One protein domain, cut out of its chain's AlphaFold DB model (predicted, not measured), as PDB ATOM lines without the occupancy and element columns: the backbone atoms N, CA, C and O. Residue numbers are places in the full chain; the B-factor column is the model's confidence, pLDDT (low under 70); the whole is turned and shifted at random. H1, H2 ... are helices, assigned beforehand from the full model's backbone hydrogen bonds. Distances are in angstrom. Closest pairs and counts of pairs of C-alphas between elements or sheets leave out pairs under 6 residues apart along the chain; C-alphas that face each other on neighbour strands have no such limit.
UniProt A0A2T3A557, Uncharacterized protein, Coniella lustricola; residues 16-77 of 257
ATOM      1  N   THR A  16     168.043 194.907 205.276       88.38
ATOM      2  CA  THR A  16     168.173 195.209 206.716       88.38
ATOM      3  C   THR A  16     169.044 196.437 206.968       88.38
ATOM      4  O   THR A  16     168.702 197.269 207.808       88.38
ATOM      5  N   ILE A  17     170.113 196.612 206.186       90.19
ATOM      6  CA  ILE A  17     171.002 197.778 206.290       90.19
ATOM      7  C   ILE A  17     170.258 199.059 205.882       90.19
ATOM      8  O   ILE A  17     170.329 200.065 206.587       90.19
ATOM      9  N   LYS A  18     169.485 199.024 204.787       92.38
ATOM     10  CA  LYS A  18     168.658 200.166 204.355       92.38
ATOM     11  C   LYS A  18     167.621 200.552 205.410       92.38
ATOM     12  O   LYS A  18     167.482 201.734 205.719       92.38
ATOM     13  N   LEU A  19     166.926 199.571 205.991       93.38
ATOM     14  CA  LEU A  19     165.952 199.819 207.057       93.38
ATOM     15  C   LEU A  19     166.612 200.428 208.296       93.38
ATOM     16  O   LEU A  19     166.087 201.394 208.845       93.38
ATOM     17  N   LEU A  20     167.787 199.933 208.697       93.44
ATOM     18  CA  LEU A  20     168.528 200.474 209.834       93.44
ATOM     19  C   LEU A  20     168.889 201.952 209.628       93.44
ATOM     20  O   LEU A  20     168.703 202.760 210.537       93.44
ATOM     21  N   ILE A  21     169.348 202.324 208.428       94.44
ATOM     22  CA  ILE A  21     169.670 203.718 208.093       94.44
ATOM     23  C   ILE A  21     168.414 204.592 208.184       94.44
ATOM     24  O   ILE A  21     168.447 205.641 208.827       94.44
ATOM     25  N   ILE A  22     167.291 204.155 207.604       95.44
ATOM     26  CA  ILE A  22     166.026 204.908 207.643       95.44
ATOM     27  C   ILE A  22     165.555 205.096 209.090       95.44
ATOM     28  O   ILE A  22     165.192 206.207 209.486       95.44
ATOM     29  N   VAL A  23     165.602 204.044 209.909       97.00
ATOM     30  CA  VAL A  23     165.221 204.113 211.327       97.00
ATOM     31  C   VAL A  23     166.151 205.057 212.094       97.00
ATOM     32  O   VAL A  23     165.682 205.888 212.870       97.00
ATOM     33  N   CYS A  24     167.459 205.006 211.849       97.06
ATOM     34  CA  CYS A  24     168.426 205.877 212.516       97.06
ATOM     35  C   CYS A  24     168.213 207.361 212.154       97.06
ATOM     36  O   CYS A  24     168.198 208.230 213.029       97.06
ATOM     37  N   VAL A  25     167.958 207.662 210.876       97.81
ATOM     38  CA  VAL A  25     167.694 209.032 210.405       97.81
ATOM     39  C   VAL A  25     166.362 209.562 210.946       97.81
ATOM     40  O   VAL A  25     166.291 210.694 211.429       97.81
ATOM     41  N   THR A  26     165.302 208.753 210.915       97.00
ATOM     42  CA  THR A  26     163.968 209.161 211.398       97.00
ATOM     43  C   THR A  26     163.932 209.355 212.914       97.00
ATOM     44  O   THR A  26     163.356 210.327 213.398       97.00
ATOM     45  N   THR A  27     164.605 208.497 213.682       96.94
ATOM     46  CA  THR A  27     164.723 208.667 215.140       96.94
ATOM     47  C   THR A  27     165.570 209.883 215.506       96.94
ATOM     48  O   THR A  27     165.144 210.689 216.333       96.94
ATOM     49  N   SER A  28     166.712 210.092 214.846       96.50
ATOM     50  CA  SER A  28     167.568 211.262 215.089       96.50
ATOM     51  C   SER A  28     166.841 212.574 214.787       96.50
ATOM     52  O   SER A  28     166.858 213.503 215.595       96.50
ATOM     53  N   THR A  29     166.130 212.644 213.659       97.69
ATOM     54  CA  THR A  29     165.345 213.834 213.296       97.69
ATOM     55  C   THR A  29     164.185 214.076 214.260       97.69
ATOM     56  O   THR A  29     163.974 215.217 214.672       97.69
ATOM     57  N   ALA A  30     163.479 213.027 214.694       97.44
ATOM     58  CA  ALA A  30     162.413 213.143 215.688       97.44
ATOM     59  C   ALA A  30     162.928 213.678 217.036       97.44
ATOM     60  O   ALA A  30     162.294 214.552 217.633       97.44
ATOM     61  N   ILE A  31     164.093 213.210 217.498       97.75
ATOM     62  CA  ILE A  31     164.724 213.680 218.740       97.75
ATOM     63  C   ILE A  31     165.104 215.160 218.629       97.75
ATOM     64  O   ILE A  31     164.778 215.947 219.521       97.75
ATOM     65  N   ILE A  32     165.745 215.563 217.525       97.94
ATOM     66  CA  ILE A  32     166.129 216.963 217.290       97.94
ATOM     67  C   ILE A  32     164.884 217.858 217.263       97.94
ATOM     68  O   ILE A  32     164.849 218.897 217.925       97.94
ATOM     69  N   LEU A  33     163.826 217.438 216.566       97.75
ATOM     70  CA  LEU A  33     162.579 218.195 216.484       97.75
ATOM     71  C   LEU A  33     161.899 218.328 217.856       97.75
ATOM     72  O   LEU A  33     161.457 219.419 218.223       97.75
ATOM     73  N   ALA A  34     161.869 217.255 218.649       97.56
ATOM     74  CA  ALA A  34     161.348 217.290 220.014       97.56
ATOM     75  C   ALA A  34     162.143 218.260 220.905       97.56
ATOM     76  O   ALA A  34     161.545 219.068 221.625       97.56
ATOM     77  N   ALA A  35     163.478 218.244 220.816       97.69
ATOM     78  CA  ALA A  35     164.344 219.170 221.542       97.69
ATOM     79  C   ALA A  35     164.110 220.632 221.119       97.69
ATOM     80  O   ALA A  35     163.960 221.506 221.978       97.69
ATOM     81  N   CYS A  36     163.984 220.902 219.816       97.56
ATOM     82  CA  CYS A  36     163.647 222.229 219.296       97.56
ATOM     83  C   CYS A  36     162.293 222.723 219.821       97.56
ATOM     84  O   CYS A  36     162.191 223.854 220.300       97.56
ATOM     85  N   LEU A  37     161.252 221.887 219.796       97.12
ATOM     86  CA  LEU A  37     159.931 222.250 220.318       97.12
ATOM     87  C   LEU A  37     159.964 222.513 221.829       97.12
ATOM     88  O   LEU A  37     159.362 223.485 222.297       97.12
ATOM     89  N   ALA A  38     160.689 221.693 222.593       96.44
ATOM     90  CA  ALA A  38     160.882 221.903 224.024       96.44
ATOM     91  C   ALA A  38     161.590 223.240 224.301       96.44
ATOM     92  O   ALA A  38     161.130 224.016 225.145       96.44
ATOM     93  N   MET A  39     162.641 223.559 223.541       96.69
ATOM     94  CA  MET A  39     163.369 224.823 223.647       96.69
ATOM     95  C   MET A  39     162.485 226.023 223.284       96.69
ATOM     96  O   MET A  39     162.440 227.002 224.029       96.69
ATOM     97  N   LEU A  40     161.703 225.944 222.204       95.81
ATOM     98  CA  LEU A  40     160.751 226.994 221.825       95.81
ATOM     99  C   LEU A  40     159.695 227.217 222.910       95.81
ATOM    100  O   LEU A  40     159.418 228.359 223.284       95.81
ATOM    101  N   ARG A  41     159.134 226.141 223.470       94.56
ATOM    102  CA  ARG A  41     158.189 226.229 224.593       94.56
ATOM    103  C   ARG A  41     158.843 226.838 225.828       94.56
ATOM    104  O   ARG A  41     158.208 227.647 226.504       94.56
ATOM    105  N   PHE A  42     160.095 226.497 226.118       94.62
ATOM    106  CA  PHE A  42     160.856 227.087 227.217       94.62
ATOM    107  C   PHE A  42     161.084 228.589 227.012       94.62
ATOM    108  O   PHE A  42     160.821 229.383 227.918       94.62
ATOM    109  N   LEU A  43     161.472 229.008 225.805       93.44
ATOM    110  CA  LEU A  43     161.646 230.417 225.452       93.44
ATOM    111  C   LEU A  43     160.328 231.190 225.524       93.44
ATOM    112  O   LEU A  43     160.288 232.281 226.090       93.44
ATOM    113  N   GLN A  44     159.232 230.625 225.017       93.50
ATOM    114  CA  GLN A  44     157.902 231.225 225.137       93.50
ATOM    115  C   GLN A  44     157.485 231.375 226.602       93.50
ATOM    116  O   GLN A  44     156.996 232.434 226.991       93.50
ATOM    117  N   ARG A  45     157.715 230.348 227.433       89.25
ATOM    118  CA  ARG A  45     157.466 230.420 228.879       89.25
ATOM    119  C   ARG A  45     158.293 231.530 229.520       89.25
ATOM    120  O   ARG A  45     157.722 232.335 230.244       89.25
ATOM    121  N   ARG A  46     159.591 231.624 229.208       89.94
ATOM    122  CA  ARG A  46     160.466 232.704 229.693       89.94
ATOM    123  C   ARG A  46     159.977 234.084 229.266       89.94
ATOM    124  O   ARG A  46     159.940 234.987 230.093       89.94
ATOM    125  N   ARG A  47     159.555 234.253 228.009       92.06
ATOM    126  CA  ARG A  47     158.993 235.522 227.519       92.06
ATOM    127  C   ARG A  47     157.721 235.907 228.273       92.06
ATOM    128  O   ARG A  47     157.580 237.069 228.619       92.06
ATOM    129  N   LYS A  48     156.834 234.950 228.565       91.00
ATOM    130  CA  LYS A  48     155.637 235.201 229.385       91.00
ATOM    131  C   LYS A  48     156.005 235.651 230.800       91.00
ATOM    132  O   LYS A  48     155.505 236.675 231.232       91.00
ATOM    133  N   VAL A  49     156.952 234.968 231.454       90.56
ATOM    134  CA  VAL A  49     157.440 235.361 232.794       90.56
ATOM    135  C   VAL A  49     157.970 236.791 232.789       90.56
ATOM    136  O   VAL A  49     157.644 237.560 233.678       90.56
ATOM    137  N   LYS A  50     158.759 237.164 231.773       92.00
ATOM    138  CA  LYS A  50     159.298 238.524 231.659       92.00
ATOM    139  C   LYS A  50     158.208 239.581 231.487       92.00
ATOM    140  O   LYS A  50     158.362 240.671 232.014       92.00
ATOM    141  N   ARG A  51     157.129 239.274 230.757       92.38
ATOM    142  CA  ARG A  51     155.984 240.190 230.619       92.38
ATOM    143  C   ARG A  51     155.247 240.351 231.941       92.38
ATOM    144  O   ARG A  51     155.022 241.479 232.339       92.38
ATOM    145  N   GLU A  52     154.957 239.241 232.618       92.94
ATOM    146  CA  GLU A  52     154.304 239.241 233.935       92.94
ATOM    147  C   GLU A  52     155.147 239.995 234.978       92.94
ATOM    148  O   GLU A  52     154.606 240.736 235.786       92.94
ATOM    149  N   PHE A  53     156.475 239.850 234.938       93.38
ATOM    150  CA  PHE A  53     157.378 240.616 235.797       93.38
ATOM    151  C   PHE A  53     157.362 242.106 235.457       93.38
ATOM    152  O   PHE A  53     157.229 242.922 236.354       93.38
ATOM    153  N   ASN A  54     157.448 242.467 234.173       93.62
ATOM    154  CA  ASN A  54     157.400 243.868 233.755       93.62
ATOM    155  C   ASN A  54     156.071 244.532 234.152       93.62
ATOM    156  O   ASN A  54     156.053 245.659 234.625       93.62
ATOM    157  N   GLU A  55     154.963 243.808 234.007       94.62
ATOM    158  CA  GLU A  55     153.641 244.240 234.465       94.62
ATOM    159  C   GLU A  55     153.597 244.408 235.991       94.62
ATOM    160  O   GLU A  55     153.105 245.417 236.485       94.62
ATOM    161  N   ALA A  56     154.192 243.486 236.752       92.19
ATOM    162  CA  ALA A  56     154.303 243.619 238.202       92.19
ATOM    163  C   ALA A  56     155.187 244.809 238.626       92.19
ATOM    164  O   ALA A  56     154.848 245.492 239.589       92.19
ATOM    165  N   CYS A  57     156.263 245.099 237.888       93.38
ATOM    166  CA  CYS A  57     157.114 246.268 238.115       93.38
ATOM    167  C   CYS A  57     156.397 247.592 237.825       93.38
ATOM    168  O   CYS A  57     156.694 248.588 238.476       93.38
ATOM    169  N   LEU A  58     155.437 247.623 236.888       94.50
ATOM    170  CA  LEU A  58     154.601 248.812 236.670       94.50
ATOM    171  C   LEU A  58     153.724 249.121 237.889       94.50
ATOM    172  O   LEU A  58     153.464 250.288 238.172       94.50
ATOM    173  N   HIS A  59     153.270 248.090 238.605       92.56
ATOM    174  CA  HIS A  59     152.484 248.254 239.828       92.56
ATOM    175  C   HIS A  59     153.351 248.526 241.061       92.56
ATOM    176  O   HIS A  59     152.957 249.319 241.909       92.56
ATOM    177  N   ASN A  60     154.513 247.876 241.163       94.06
ATOM    178  CA  ASN A  60     155.439 247.996 242.285       94.06
ATOM    179  C   ASN A  60     156.870 248.174 241.747       94.06
ATOM    180  O   ASN A  60     157.518 247.173 241.426       94.06
ATOM    181  N   PRO A  61     157.379 249.415 241.637       92.81
ATOM    182  CA  PRO A  61     158.695 249.675 241.050       92.81
ATOM    183  C   PRO A  61     159.853 249.092 241.875       92.81
ATOM    184  O   PRO A  61     160.891 248.765 241.307       92.81
ATOM    185  N   ASP A  62     159.651 248.888 243.179       95.06
ATOM    186  CA  ASP A  62     160.656 248.318 244.086       95.06
ATOM    187  C   ASP A  62     160.676 246.778 244.078       95.06
ATOM    188  O   ASP A  62     161.466 246.160 244.791       95.06
ATOM    189  N   LEU A  63     159.812 246.133 243.283       93.56
ATOM    190  CA  LEU A  63     159.691 244.679 243.268       93.56
ATOM    191  C   LEU A  63     160.933 244.029 242.650       93.56
ATOM    192  O   LEU A  63     161.180 244.109 241.442       93.56
ATOM    193  N   THR A  64     161.686 243.306 243.473       94.19
ATOM    194  CA  THR A  64     162.864 242.569 243.013       94.19
ATOM    195  C   THR A  64     162.470 241.268 242.304       94.19
ATOM    196  O   THR A  64     161.412 240.675 242.541       94.19
ATOM    197  N   TRP A  65     163.340 240.775 241.414       91.06
ATOM    198  CA  TRP A  65     163.093 239.516 240.698       91.06
ATOM    199  C   TRP A  65     162.921 238.316 241.645       91.06
ATOM    200  O   TRP A  65     162.110 237.427 241.377       91.06
ATOM    201  N   GLU A  66     163.654 238.292 242.760       92.38
ATOM    202  CA  GLU A  66     163.596 237.213 243.753       92.38
ATOM    203  C   GLU A  66     162.240 237.160 244.464       92.38
ATOM    204  O   GLU A  66     161.652 236.084 244.613       92.38
ATOM    205  N   GLU A  67     161.696 238.318 244.834       91.62
ATOM    206  CA  GLU A  67     160.376 238.429 245.455       91.62
ATOM    207  C   GLU A  67     159.266 238.057 244.480       91.62
ATOM    208  O   GLU A  67     158.374 237.278 244.831       91.62
ATOM    209  N   PHE A  68     159.356 238.521 243.230       92.06
ATOM    210  CA  PHE A  68     158.427 238.119 242.176       92.06
ATOM    211  C   PHE A  68     158.440 236.600 241.970       92.06
ATOM    212  O   PHE A  68     157.387 235.966 241.850       92.06
ATOM    213  N   GLN A  69     159.626 235.989 241.962       90.38
ATOM    214  CA  GLN A  69     159.763 234.547 241.807       90.38
ATOM    215  C   GLN A  69     159.182 233.797 243.014       90.38
ATOM    216  O   GLN A  69     158.410 232.858 242.821       90.38
ATOM    217  N   LYS A  70     159.428 234.264 244.244       88.25
ATOM    218  CA  LYS A  70     158.840 233.708 245.472       88.25
ATOM    219  C   LYS A  70     157.313 233.819 245.489       88.25
ATOM    220  O   LYS A  70     156.628 232.862 245.861       88.25
ATOM    221  N   GLN A  71     156.758 234.951 245.054       86.38
ATOM    222  CA  GLN A  71     155.314 235.174 244.966       86.38
ATOM    223  C   GLN A  71     154.678 234.273 243.902       86.38
ATOM    224  O   GLN A  71     153.653 233.633 244.144       86.38
ATOM    225  N   ARG A  72     155.321 234.154 242.741       84.50
ATOM    226  CA  ARG A  72     154.904 233.263 241.660       84.50
ATOM    227  C   ARG A  72     154.972 231.794 242.069       84.50
ATOM    228  O   ARG A  72     154.050 231.051 241.747       84.50
ATOM    229  N   ASP A  73     156.023 231.367 242.756       82.69
ATOM    230  CA  ASP A  73     156.169 229.988 243.228       82.69
ATOM    231  C   ASP A  73     155.131 229.671 244.313       82.69
ATOM    232  O   ASP A  73     154.500 228.612 244.272       82.69
ATOM    233  N   SER A  74     154.837 230.642 245.184       79.50
ATOM    234  CA  SER A  74     153.743 230.562 246.160       79.50
ATOM    235  C   SER A  74     152.366 230.456 245.488       79.50
ATOM    236  O   SER A  74     151.528 229.668 245.924       79.50
ATOM    237  N   GLN A  75     152.128 231.179 244.386       75.19
ATOM    238  CA  GLN A  75     150.882 231.099 243.606       75.19
ATOM    239  C   GLN A  75     150.790 229.848 242.714       75.19
ATOM    240  O   GLN A  75     149.691 229.376 242.414       75.19
ATOM    241  N   ARG A  76     151.928 229.311 242.253       68.69
ATOM    242  CA  ARG A  76     152.009 228.133 241.370       68.69
ATOM    243  C   ARG A  76     151.955 226.810 242.103       68.69
ATOM    244  O   ARG A  76     151.755 225.788 241.439       68.69
ATOM    245  N   LEU A  77     152.100 226.804 243.426       59.75
ATOM    246  CA  LEU A  77     151.722 225.650 244.225       59.75
ATOM    247  C   LEU A  77     150.276 225.308 243.854       59.75
ATOM    248  O   LEU A  77     149.372 226.116 244.075       59.75
TER     249      LEU A  77
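This is residues 16 to 77 of the 257 residues of an uncharacterized protein of Coniella lustricola (UniProt A0A2T3A557). One long helix, H1, makes nearly the whole length of an extended rod; near its last residues the chain turns and a short helix, H2, is set crosswise there, as the foot of an L. Residues 16 to 48 of H1 stick out free. The printed part has 62 residues with two named helices, H1 then H2, and no named strand; the class is all helix. The radius of gyration of the C-alphas is 20.5 A, and the spans are 65 by 21 by 13 A.

H1 runs from Thr 16, C-alpha at (168.173, 195.209, 206.716), to His 59, C-alpha at (152.484, 248.254, 239.828), 64.5 A. H2 holds residues 65 to 76, 15.9 A, ending at (152.009, 228.133, 241.370).

H1 and H2 only just touch, with 3 pairs of C-alphas within 8 A, through residues 53 to 56 of H1 and 65 to 68 of H2 alone. The closest C-alphas are those of Phe 53 and Phe 68, 6.9 A apart. Their lines are only just about perpendicular, at 70.4 degrees. In H1 and H2 every O i to N i+4 pair is within hydrogen-bond range.

The C-alphas of Thr 16 and Asp 62 are the two farthest apart, 65.4 A. The printed part has no cut, and the link from H1 to H2 is tight. Mean pLDDT of the printed part is 92.1; residues 76 to 77 are under 70.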